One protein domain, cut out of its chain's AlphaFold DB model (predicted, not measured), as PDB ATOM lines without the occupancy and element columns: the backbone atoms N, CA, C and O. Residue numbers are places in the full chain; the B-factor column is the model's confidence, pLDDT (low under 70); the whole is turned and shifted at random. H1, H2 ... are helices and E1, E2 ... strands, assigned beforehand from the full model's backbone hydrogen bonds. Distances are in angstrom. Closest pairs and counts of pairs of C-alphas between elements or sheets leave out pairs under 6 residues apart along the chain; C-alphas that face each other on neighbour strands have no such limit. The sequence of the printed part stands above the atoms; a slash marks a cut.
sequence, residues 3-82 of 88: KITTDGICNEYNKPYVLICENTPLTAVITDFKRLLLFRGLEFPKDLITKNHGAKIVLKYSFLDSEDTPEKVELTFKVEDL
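What this domain is: This is residues 3 to 82 of the 88 residues of an uncharacterized protein of Tenacibaculum piscium (UniProt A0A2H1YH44). A strongly twisted sheet of five strands curls round the one named helix, H1, giving two layers, a helix on one face of a sheet. The loop between E4 and E5 reaches to one end of the longest axis. The printed part has 80 residues, with elements in the order E1 E2 H1 E3 E4 E5, and its class is mixed, helices and strands. The sheet's order is E2 E1 E5 E4 E3, all antiparallel. The whole is compact, with a radius of gyration of the C-alphas of 12.9 A, and elongated, with spans of 44 by 28 by 19 A.

How they stand to each other: In the sheet, E5, residues 73 to 81, has staggered pairing: with E4, residues 56 to 61, over 73 to 78, and with E1, residues 3 to 10, over 78 to 80. N 75 and O 59 are 2.8 A apart, within hydrogen-bond range, as are N 78 and O 5, 2.8 A. E1 bends by 101 degrees at residue 7 and forms a hairpin with edge strand E2, residues 16 to 21, where N 4 and O 19 are 2.8 A apart. The other edge strand, E3, residues 49 to 52, forms a hairpin with E4, at 175 degrees, with N 51 and O 58 2.8 A apart. E3, E4 and E5 form a meander, each strand the antiparallel neighbour of the one before. H1, residues 25 to 39, is on the sheet; its closest C-alphas to E4 are those of Leu 26 and Ile 57, 6.7 A. In H1 every O i to N i+4 pair is within hydrogen-bond range. E2 and E3 are apart.

Where its parts are: E5 is 26.0 A long and H1 20.6 A; E4, E2, E1 and E3 measure 16.6, 16.5, 15.1 and 10.3 A. E1 begins at C-alpha 3 (35.981, -50.946, 2.906), and E5 ends at C-alpha 81 (39.399, -54.976, 6.807).

The domain as a whole: The farthest C-alphas, those of Glu 67 and Leu 82, are 43.8 A apart. The printed part has no cut. The link from E4 to E5 is long, and residues 64 to 71 in it have pLDDT under 70.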
ATOM      1  N   LYS A   3      37.259 -51.359   3.483       96.88
ATOM      2  CA  LYS A   3      35.981 -50.946   2.906       96.88
ATOM      3  C   LYS A   3      35.124 -50.327   3.995       96.88
ATOM      4  O   LYS A   3      34.964 -50.901   5.069       96.88
ATOM      5  N   ILE A   4      34.586 -49.152   3.714       97.50
ATOM      6  CA  ILE A   4      33.825 -48.361   4.668       97.50
ATOM      7  C   ILE A   4      32.463 -48.057   4.063       97.50
ATOM      8  O   ILE A   4      32.384 -47.599   2.925       97.50
ATOM      9  N   THR A   5      31.394 -48.322   4.806       97.75
ATOM     10  CA  THR A   5      30.014 -48.135   4.335       97.75
ATOM     11  C   THR A   5      29.167 -47.452   5.396       97.75
ATOM     12  O   THR A   5      29.439 -47.577   6.591       97.75
ATOM     13  N   THR A   6      28.126 -46.742   4.978       96.94
ATOM     14  CA  THR A   6      27.098 -46.218   5.881       96.94
ATOM     15  C   THR A   6      25.775 -46.087   5.148       96.94
ATOM     16  O   THR A   6      25.732 -45.900   3.933       96.94
ATOM     17  N   ASP A   7      24.709 -46.166   5.924       94.06
ATOM     18  CA  ASP A   7      23.327 -46.123   5.477       94.06
ATOM     19  C   ASP A   7      22.762 -44.704   5.681       94.06
ATOM     20  O   ASP A   7      21.691 -44.375   5.182       94.06
ATOM     21  N   GLY A   8      23.481 -43.855   6.432       91.50
ATOM     22  CA  GLY A   8      23.015 -42.527   6.828       91.50
ATOM     23  C   GLY A   8      23.316 -41.411   5.825       91.50
ATOM     24  O   GLY A   8      22.776 -40.319   5.969       91.50
ATOM     25  N   ILE A   9      24.158 -41.656   4.814       92.69
ATOM     26  CA  ILE A   9      24.435 -40.714   3.716       92.69
ATOM     27  C   ILE A   9      24.642 -41.454   2.388       92.69
ATOM     28  O   ILE A   9      24.996 -42.630   2.363       92.69
ATOM     29  N   CYS A  10      24.488 -40.733   1.277       93.44
ATOM     30  CA  CYS A  10      24.877 -41.180  -0.064       93.44
ATOM     31  C   CYS A  10      26.212 -40.550  -0.503       93.44
ATOM     32  O   CYS A  10      26.662 -39.557   0.080       93.44
ATOM     33  N   ASN A  11      26.826 -41.083  -1.561       92.94
ATOM     34  CA  ASN A  11      27.978 -40.456  -2.227       92.94
ATOM     35  C   ASN A  11      27.567 -39.262  -3.124       92.94
ATOM     36  O   ASN A  11      26.391 -38.891  -3.172       92.94
ATOM     37  N   GLU A  12      28.521 -38.672  -3.859       91.56
ATOM     38  CA  GLU A  12      28.265 -37.526  -4.754       91.56
ATOM     39  C   GLU A  12      27.266 -37.812  -5.895       91.56
ATOM     40  O   GLU A  12      26.652 -36.891  -6.424       91.56
ATOM     41  N   TYR A  13      27.044 -39.082  -6.242       93.25
ATOM     42  CA  TYR A  13      26.111 -39.516  -7.290       93.25
ATOM     43  C   TYR A  13      24.761 -39.983  -6.737       93.25
ATOM     44  O   TYR A  13      24.006 -40.655  -7.442       93.25
ATOM     45  N   ASN A  14      24.477 -39.688  -5.466       91.94
ATOM     46  CA  ASN A  14      23.283 -40.142  -4.757       91.94
ATOM     47  C   ASN A  14      23.125 -41.680  -4.721       91.94
ATOM     48  O   ASN A  14      22.013 -42.206  -4.694       91.94
ATOM     49  N   LYS A  15      24.248 -42.410  -4.739       95.12
ATOM     50  CA  LYS A  15      24.312 -43.871  -4.573       95.12
ATOM     51  C   LYS A  15      24.703 -44.233  -3.132       95.12
ATOM     52  O   LYS A  15      25.262 -43.375  -2.441       95.12
ATOM     53  N   PRO A  16      24.474 -45.487  -2.691       96.44
ATOM     54  CA  PRO A  16      24.908 -45.948  -1.373       96.44
ATOM     55  C   PRO A  16      26.375 -45.613  -1.097       96.44
ATOM     56  O   PRO A  16      27.230 -45.758  -1.977       96.44
ATOM     57  N   TYR A  17      26.662 -45.153   0.120       97.12
ATOM     58  CA  TYR A  17      28.005 -44.742   0.496       97.12
ATOM     59  C   TYR A  17      28.951 -45.941   0.583       97.12
ATOM     60  O   TYR A  17      28.743 -46.869   1.370       97.12
ATOM     61  N   VAL A  18      30.031 -45.886  -0.197       96.75
ATOM     62  CA  VAL A  18      31.142 -46.833  -0.139       96.75
ATOM     63  C   VAL A  18      32.444 -46.061  -0.319       96.75
ATOM     64  O   VAL A  18      32.623 -45.379  -1.326       96.75
ATOM     65  N   LEU A  19      33.360 -46.211   0.632       96.25
ATOM     66  CA  LEU A  19      34.704 -45.643   0.592       96.25
ATOM     67  C   LEU A  19      35.737 -46.763   0.745       96.25
ATOM     68  O   LEU A  19      35.645 -47.581   1.660       96.25
ATOM     69  N   ILE A  20      36.731 -46.795  -0.143       96.19
ATOM     70  CA  ILE A  20      37.877 -47.710  -0.060       96.19
ATOM     71  C   ILE A  20      39.116 -46.899   0.312       96.19
ATOM     72  O   ILE A  20      39.389 -45.874  -0.307       96.19
ATOM     73  N   CYS A  21      39.874 -47.345   1.315       94.75
ATOM     74  CA  CYS A  21      41.127 -46.691   1.703       94.75
ATOM     75  C   CYS A  21      42.196 -47.699   2.143       94.75
ATOM     76  O   CYS A  21      41.888 -48.824   2.533       94.75
ATOM     77  N   GLU A  22      43.468 -47.311   2.092       90.88
ATOM     78  CA  GLU A  22      44.566 -48.239   2.390       90.88
ATOM     79  C   GLU A  22      44.946 -48.270   3.873       90.88
ATOM     80  O   GLU A  22      45.038 -49.363   4.432       90.88
ATOM     81  N   ASN A  23      45.102 -47.100   4.512       79.56
ATOM     82  CA  ASN A  23      45.874 -47.002   5.759       79.56
ATOM     83  C   ASN A  23      45.119 -46.429   6.971       79.56
ATOM     84  O   ASN A  23      45.370 -46.868   8.088       79.56
ATOM     85  N   THR A  24      44.211 -45.458   6.807       92.00
ATOM     86  CA  THR A  24      43.591 -44.762   7.956       92.00
ATOM     87  C   THR A  24      42.084 -44.540   7.776       92.00
ATOM     88  O   THR A  24      41.660 -43.455   7.375       92.00
ATOM     89  N   PRO A  25      41.239 -45.534   8.126       95.12
ATOM     90  CA  PRO A  25      39.784 -45.440   7.976       95.12
ATOM     91  C   PRO A  25      39.166 -44.187   8.596       95.12
ATOM     92  O   PRO A  25      38.326 -43.548   7.974       95.12
ATOM     93  N   LEU A  26      39.617 -43.794   9.793       95.69
ATOM     94  CA  LEU A  26      39.114 -42.600  10.475       95.69
ATOM     95  C   LEU A  26      39.388 -41.323   9.671       95.69
ATOM     96  O   LEU A  26      38.469 -40.553   9.403       95.69
ATOM     97  N   THR A  27      40.639 -41.109   9.265       95.25
ATOM     98  CA  THR A  27      41.040 -39.933   8.483       95.25
ATOM     99  C   THR A  27      40.331 -39.901   7.134       95.25
ATOM    100  O   THR A  27      39.877 -38.839   6.706       95.25
ATOM    101  N   ALA A  28      40.193 -41.062   6.487       95.94
ATOM    102  CA  ALA A  28      39.490 -41.200   5.220       95.94
ATOM    103  C   ALA A  28      38.005 -40.814   5.354       95.94
ATOM    104  O   ALA A  28      37.533 -39.975   4.588       95.94
ATOM    105  N   VAL A  29      37.305 -41.327   6.377       96.50
ATOM    106  CA  VAL A  29      35.907 -40.963   6.676       96.50
ATOM    107  C   VAL A  29      35.758 -39.470   6.926       96.50
ATOM    108  O   VAL A  29      34.882 -38.847   6.337       96.50
ATOM    109  N   ILE A  30      36.607 -38.869   7.764       95.19
ATOM    110  CA  ILE A  30      36.510 -37.434   8.084       95.19
ATOM    111  C   ILE A  30      36.719 -36.581   6.830       95.19
ATOM    112  O   ILE A  30      35.994 -35.611   6.608       95.19
ATOM    113  N   THR A  31      37.718 -36.930   6.019       95.19
ATOM    114  CA  THR A  31      38.072 -36.180   4.808       95.19
ATOM    115  C   THR A  31      36.951 -36.256   3.782       95.19
ATOM    116  O   THR A  31      36.524 -35.231   3.252       95.19
ATOM    117  N   ASP A  32      36.438 -37.458   3.537       95.62
ATOM    118  CA  ASP A  32      35.381 -37.671   2.560       95.62
ATOM    119  C   ASP A  32      34.031 -37.115   3.034       95.62
ATOM    120  O   ASP A  32      33.319 -36.486   2.257       95.62
ATOM    121  N   PHE A  33      33.718 -37.222   4.328       95.06
ATOM    122  CA  PHE A  33      32.554 -36.562   4.918       95.06
ATOM    123  C   PHE A  33      32.595 -35.047   4.679       95.06
ATOM    124  O   PHE A  33      31.637 -34.489   4.150       95.06
ATOM    125  N   LYS A  34      33.726 -34.383   4.963       93.75
ATOM    126  CA  LYS A  34      33.906 -32.950   4.666       93.75
ATOM    127  C   LYS A  34      33.763 -32.648   3.172       93.75
ATOM    128  O   LYS A  34      33.080 -31.693   2.812       93.75
ATOM    129  N   ARG A  35      34.355 -33.470   2.299       95.62
ATOM    130  CA  ARG A  35      34.205 -33.346   0.837       95.62
ATOM    131  C   ARG A  35      32.730 -33.385   0.425       95.62
ATOM    132  O   ARG A  35      32.295 -32.540  -0.352       95.62
ATOM    133  N   LEU A  36      31.958 -34.323   0.973       94.81
ATOM    134  CA  LEU A  36      30.531 -34.471   0.687       94.81
ATOM    135  C   LEU A  36      29.676 -33.328   1.246       94.81
ATOM    136  O   LEU A  36      28.675 -32.978   0.624       94.81
ATOM    137  N   LEU A  37      30.050 -32.735   2.384       92.62
ATOM    138  CA  LEU A  37      29.396 -31.522   2.888       92.62
ATOM    139  C   LEU A  37      29.590 -30.351   1.923       92.62
ATOM    140  O   LEU A  37      28.604 -29.759   1.490       92.62
ATOM    141  N   LEU A  38      30.835 -30.093   1.504       93.56
ATOM    142  CA  LEU A  38      31.135 -29.040   0.528       93.56
ATOM    143  C   LEU A  38      30.401 -29.264  -0.794       93.56
ATOM    144  O   LEU A  38      29.836 -28.327  -1.350       93.56
ATOM    145  N   PHE A  39      30.366 -30.509  -1.278       93.44
ATOM    146  CA  PHE A  39      29.648 -30.865  -2.503       93.44
ATOM    147  C   PHE A  39      28.148 -30.539  -2.423       93.44
ATOM    148  O   PHE A  39      27.533 -30.199  -3.429       93.44
ATOM    149  N   ARG A  40      27.561 -30.609  -1.223       90.12
ATOM    150  CA  ARG A  40      26.157 -30.264  -0.959       90.12
ATOM    151  C   ARG A  40      25.945 -28.792  -0.584       90.12
ATOM    152  O   ARG A  40      24.822 -28.423  -0.262       90.12
ATOM    153  N   GLY A  41      26.993 -27.965  -0.610       90.38
ATOM    154  CA  GLY A  41      26.925 -26.558  -0.204       90.38
ATOM    155  C   GLY A  41      26.715 -26.353   1.300       90.38
ATOM    156  O   GLY A  41      26.199 -25.316   1.700       90.38
ATOM    157  N   LEU A  42      27.077 -27.343   2.123       89.12
ATOM    158  CA  LEU A  42      26.956 -27.284   3.580       89.12
ATOM    159  C   LEU A  42      28.271 -26.837   4.225       89.12
ATOM    160  O   LEU A  42      29.360 -27.221   3.788       89.12
ATOM    161  N   GLU A  43      28.160 -26.071   5.308       88.25
ATOM    162  CA  GLU A  43      29.300 -25.699   6.145       88.25
ATOM    163  C   GLU A  43      29.816 -26.883   6.971       88.25
ATOM    164  O   GLU A  43      29.133 -27.891   7.184       88.25
ATOM    165  N   PHE A  44      31.052 -26.762   7.461       88.56
ATOM    166  CA  PHE A  44      31.608 -27.754   8.370       88.56
ATOM    167  C   PHE A  44      31.029 -27.594   9.778       88.56
ATOM    168  O   PHE A  44      31.130 -26.504  10.344       88.56
ATOM    169  N   PRO A  45      30.508 -28.673  10.388       87.50
ATOM    170  CA  PRO A  45      30.027 -28.612  11.758       87.50
ATOM    171  C   PRO A  45      31.177 -28.290  12.716       87.50
ATOM    172  O   PRO A  45      32.211 -28.969  12.719       87.50
ATOM    173  N   LYS A  46      30.996 -27.251  13.539       84.19
ATOM    174  CA  LYS A  46      31.998 -26.793  14.520       84.19
ATOM    175  C   LYS A  46      32.185 -27.786  15.670       84.19
ATOM    176  O   LYS A  46      33.255 -27.839  16.269       84.19
ATOM    177  N   ASP A  47      31.161 -28.581  15.960       87.25
ATOM    178  CA  ASP A  47      31.091 -29.535  17.068       87.25
ATOM    179  C   ASP A  47      31.332 -30.993  16.632       87.25
ATOM    180  O   ASP A  47      30.916 -31.922  17.327       87.25
ATOM    181  N   LEU A  48      31.999 -31.212  15.491       90.06
ATOM    182  CA  LEU A  48      32.258 -32.555  14.970       90.06
ATOM    183  C   LEU A  48      33.085 -33.393  15.956       90.06
ATOM    184  O   LEU A  48      34.296 -33.216  16.102       90.06
ATOM    185  N   ILE A  49      32.438 -34.376  16.574       92.00
ATOM    186  CA  ILE A  49      33.063 -35.364  17.451       92.00
ATOM    187  C   ILE A  49      33.200 -36.678  16.692       92.00
ATOM    188  O   ILE A  49      32.237 -37.193  16.125       92.00
ATOM    189  N   THR A  50      34.389 -37.273  16.743       93.62
ATOM    190  CA  THR A  50      34.675 -38.546  16.073       93.62
ATOM    191  C   THR A  50      35.051 -39.623  17.078       93.62
ATOM    192  O   THR A  50      35.938 -39.411  17.906       93.62
ATOM    193  N   LYS A  51      34.425 -40.799  16.989       93.81
ATOM    194  CA  LYS A  51      34.779 -41.980  17.788       93.81
ATOM    195  C   LYS A  51      35.174 -43.131  16.873       93.81
ATOM    196  O   LYS A  51      34.430 -43.480  15.962       93.81
ATOM    197  N   ASN A  52      36.331 -43.733  17.132       93.75
ATOM    198  CA  ASN A  52      36.820 -44.899  16.402       93.75
ATOM    199  C   ASN A  52      36.786 -46.128  17.315       93.75
ATOM    200  O   ASN A  52      37.401 -46.130  18.378       93.75
ATOM    201  N   HIS A  53      36.079 -47.169  16.885       91.31
ATOM    202  CA  HIS A  53      35.954 -48.440  17.598       91.31
ATOM    203  C   HIS A  53      36.529 -49.616  16.786       91.31
ATOM    204  O   HIS A  53      36.145 -50.765  17.002       91.31
ATOM    205  N   GLY A  54      37.407 -49.348  15.814       87.50
ATOM    206  CA  GLY A  54      38.036 -50.355  14.954       87.50
ATOM    207  C   GLY A  54      37.106 -50.837  13.841       87.50
ATOM    208  O   GLY A  54      37.307 -50.488  12.685       87.50
ATOM    209  N   ALA A  55      36.063 -51.595  14.192       93.19
ATOM    210  CA  ALA A  55      35.071 -52.118  13.239       93.19
ATOM    211  C   ALA A  55      33.988 -51.094  12.849       93.19
ATOM    212  O   ALA A  55      33.185 -51.329  11.947       93.19
ATOM    213  N   LYS A  56      33.937 -49.958  13.552       95.88
ATOM    214  CA  LYS A  56      33.008 -48.863  13.274       95.88
ATOM    215  C   LYS A  56      33.620 -47.509  13.609       95.88
ATOM    216  O   LYS A  56      34.392 -47.390  14.566       95.88
ATOM    217  N   ILE A  57      33.223 -46.493  12.857       97.38
ATOM    218  CA  ILE A  57      33.525 -45.081  13.102       97.38
ATOM    219  C   ILE A  57      32.198 -44.356  13.303       97.38
ATOM    220  O   ILE A  57      31.264 -44.570  12.542       97.38
ATOM    221  N   VAL A  58      32.105 -43.507  14.321       96.75
ATOM    222  CA  VAL A  58      30.904 -42.719  14.614       96.75
ATOM    223  C   VAL A  58      31.261 -41.242  14.551       96.75
ATOM    224  O   VAL A  58      32.171 -40.799  15.256       96.75
ATOM    225  N   LEU A  59      30.545 -40.489  13.722       95.62
ATOM    226  CA  LEU A  59      30.582 -39.031  13.691       95.62
ATOM    227  C   LEU A  59      29.345 -38.500  14.415       95.62
ATOM    228  O   LEU A  59      28.235 -38.953  14.150       95.62
ATOM    229  N   LYS A  60      29.535 -37.545  15.321       93.56
ATOM    230  CA  LYS A  60      28.450 -36.787  15.947       93.56
ATOM    231  C   LYS A  60      28.639 -35.318  15.631       93.56
ATOM    232  O   LYS A  60      29.746 -34.819  15.821       93.56
ATOM    233  N   TYR A  61      27.603 -34.657  15.146       90.25
ATOM    234  CA  TYR A  61      27.679 -33.255  14.746       90.25
ATOM    235  C   TYR A  61      26.304 -32.586  14.754       90.25
ATOM    236  O   TYR A  61      25.280 -33.272  14.743       90.25
ATOM    237  N   SER A  62      26.284 -31.258  14.726       85.81
ATOM    238  CA  SER A  62      25.083 -30.448  14.521       85.81
ATOM    239  C   SER A  62      25.328 -29.363  13.464       85.81
ATOM    240  O   SER A  62      26.449 -28.895  13.277       85.81
ATOM    241  N   PHE A  63      24.283 -29.006  12.708       74.88
ATOM    242  CA  PHE A  63      24.339 -27.926  11.705       74.88
ATOM    243  C   PHE A  63      23.725 -26.610  12.194       74.88
ATOM    244  O   PHE A  63      23.934 -25.577  11.566       74.88
ATOM    245  N   LEU A  64      22.948 -26.640  13.278       66.06
ATOM    246  CA  LEU A  64      22.238 -25.480  13.803       66.06
ATOM    247  C   LEU A  64      22.835 -25.076  15.151       66.06
ATOM    248  O   LEU A  64      22.791 -25.855  16.100       66.06
ATOM    249  N   ASP A  65      23.302 -23.830  15.242       54.84
ATOM    250  CA  ASP A  65      23.499 -23.102  16.503       54.84
ATOM    251  C   ASP A  65      22.110 -22.681  17.061       54.84
ATOM    252  O   ASP A  65      21.867 -21.501  17.305       54.84
ATOM    253  N   SER A  66      21.130 -23.596  17.179       52.00
ATOM    254  CA  SER A  66      19.850 -23.241  17.816       52.00
ATOM    255  C   SER A  66      20.038 -23.202  19.335       52.00
ATOM    256  O   SER A  66      20.483 -24.174  19.946       52.00
ATOM    257  N   GLU A  67      19.725 -22.052  19.938       54.88
ATOM    258  CA  GLU A  67      20.038 -21.721  21.338       54.88
ATOM    259  C   GLU A  67      19.382 -22.654  22.375       54.88
ATOM    260  O   GLU A  67      19.835 -22.699  23.517       54.88
ATOM    261  N   ASP A  68      18.379 -23.452  21.990       56.75
ATOM    262  CA  ASP A  68      17.584 -24.243  22.937       56.75
ATOM    263  C   ASP A  68      17.925 -25.741  23.006       56.75
ATOM    264  O   ASP A  68      17.645 -26.366  24.026       56.75
ATOM    265  N   THR A  69      18.507 -26.356  21.966       56.84
ATOM    266  CA  THR A  69      19.099 -27.721  21.991       56.84
ATOM    267  C   THR A  69      19.549 -28.112  20.575       56.84
ATOM    268  O   THR A  69      18.699 -28.414  19.735       56.84
ATOM    269  N   PRO A  70      20.858 -28.173  20.270       62.00
ATOM    270  CA  PRO A  70      21.303 -28.632  18.959       62.00
ATOM    271  C   PRO A  70      20.960 -30.117  18.800       62.00
ATOM    272  O   PRO A  70      21.444 -30.966  19.557       62.00
ATOM    273  N   GLU A  71      20.119 -30.445  17.817       65.94
ATOM    274  CA  GLU A  71      19.850 -31.830  17.439       65.94
ATOM    275  C   GLU A  71      21.154 -32.446  16.917       65.94
ATOM    276  O   GLU A  71      21.673 -32.084  15.858       65.94
ATOM    277  N   LYS A  72      21.740 -33.343  17.715       78.56
ATOM    278  CA  LYS A  72      23.000 -33.999  17.366       78.56
ATOM    279  C   LYS A  72      22.713 -35.176  16.452       78.56
ATOM    280  O   LYS A  72      22.194 -36.200  16.892       78.56
ATOM    281  N   VAL A  73      23.125 -35.043  15.199       88.38
ATOM    282  CA  VAL A  73      23.110 -36.130  14.226       88.38
ATOM    283  C   VAL A  73      24.221 -37.108  14.586       88.38
ATOM    284  O   VAL A  73      25.368 -36.714  14.804       88.38
ATOM    285  N   GLU A  74      23.885 -38.394  14.644       93.38
ATOM    286  CA  GLU A  74      24.851 -39.480  14.782       93.38
ATOM    287  C   GLU A  74      24.923 -40.270  13.473       93.38
ATOM    288  O   GLU A  74      23.942 -40.871  13.041       93.38
ATOM    289  N   LEU A  75      26.102 -40.289  12.855       94.81
ATOM    290  CA  LEU A  75      26.373 -41.024  11.626       94.81
ATOM    291  C   LEU A  75      27.385 -42.135  11.902       94.81
ATOM    292  O   LEU A  75      28.525 -41.876  12.293       94.81
ATOM    293  N   THR A  76      26.968 -43.381  11.688       97.25
ATOM    294  CA  THR A  76      27.807 -44.562  11.915       97.25
ATOM    295  C   THR A  76      28.285 -45.154  10.598       97.25
ATOM    296  O   THR A  76      27.490 -45.457   9.712       97.25
ATOM    297  N   PHE A  77      29.588 -45.375  10.503       97.69
ATOM    298  CA  PHE A  77      30.261 -46.032   9.396       97.69
ATOM    299  C   PHE A  77      30.752 -47.405   9.846       97.69
ATOM    300  O   PHE A  77      31.452 -47.520  10.856       97.69
ATOM    301  N   LYS A  78      30.424 -48.442   9.081       97.75
ATOM    302  CA  LYS A  78      31.002 -49.778   9.230       97.75
ATOM    303  C   LYS A  78      32.378 -49.801   8.573       97.75
ATOM    304  O   LYS A  78      32.537 -49.244   7.493       97.75
ATOM    305  N   VAL A  79      33.349 -50.454   9.207       96.81
ATOM    306  CA  VAL A  79      34.712 -50.617   8.686       96.81
ATOM    307  C   VAL A  79      35.013 -52.105   8.546       96.81
ATOM    308  O   VAL A  79      34.978 -52.851   9.521       96.81
ATOM    309  N   GLU A  80      35.329 -52.533   7.330       95.75
ATOM    310  CA  GLU A  80      35.717 -53.902   6.999       95.75
ATOM    311  C   GLU A  80      37.183 -53.924   6.555       95.75
ATOM    312  O   GLU A  80      37.559 -53.229   5.613       95.75
ATOM    313  N   ASP A  81      38.018 -54.719   7.228       93.38
ATOM    314  CA  ASP A  81      39.399 -54.976   6.807       93.38
ATOM    315  C   ASP A  81      39.402 -56.050   5.714       93.38
ATOM    316  O   ASP A  81      39.147 -57.227   5.977       93.38
ATOM    317  N   LEU A  82      39.677 -55.637   4.476       91.62
ATOM    318  CA  LEU A  82      39.647 -56.523   3.311       91.62
ATOM    319  C   LEU A  82      40.823 -57.505   3.290       91.62
ATOM    320  O   LEU A  82      40.755 -58.523   2.606       91.62
TER     321      LEU A  82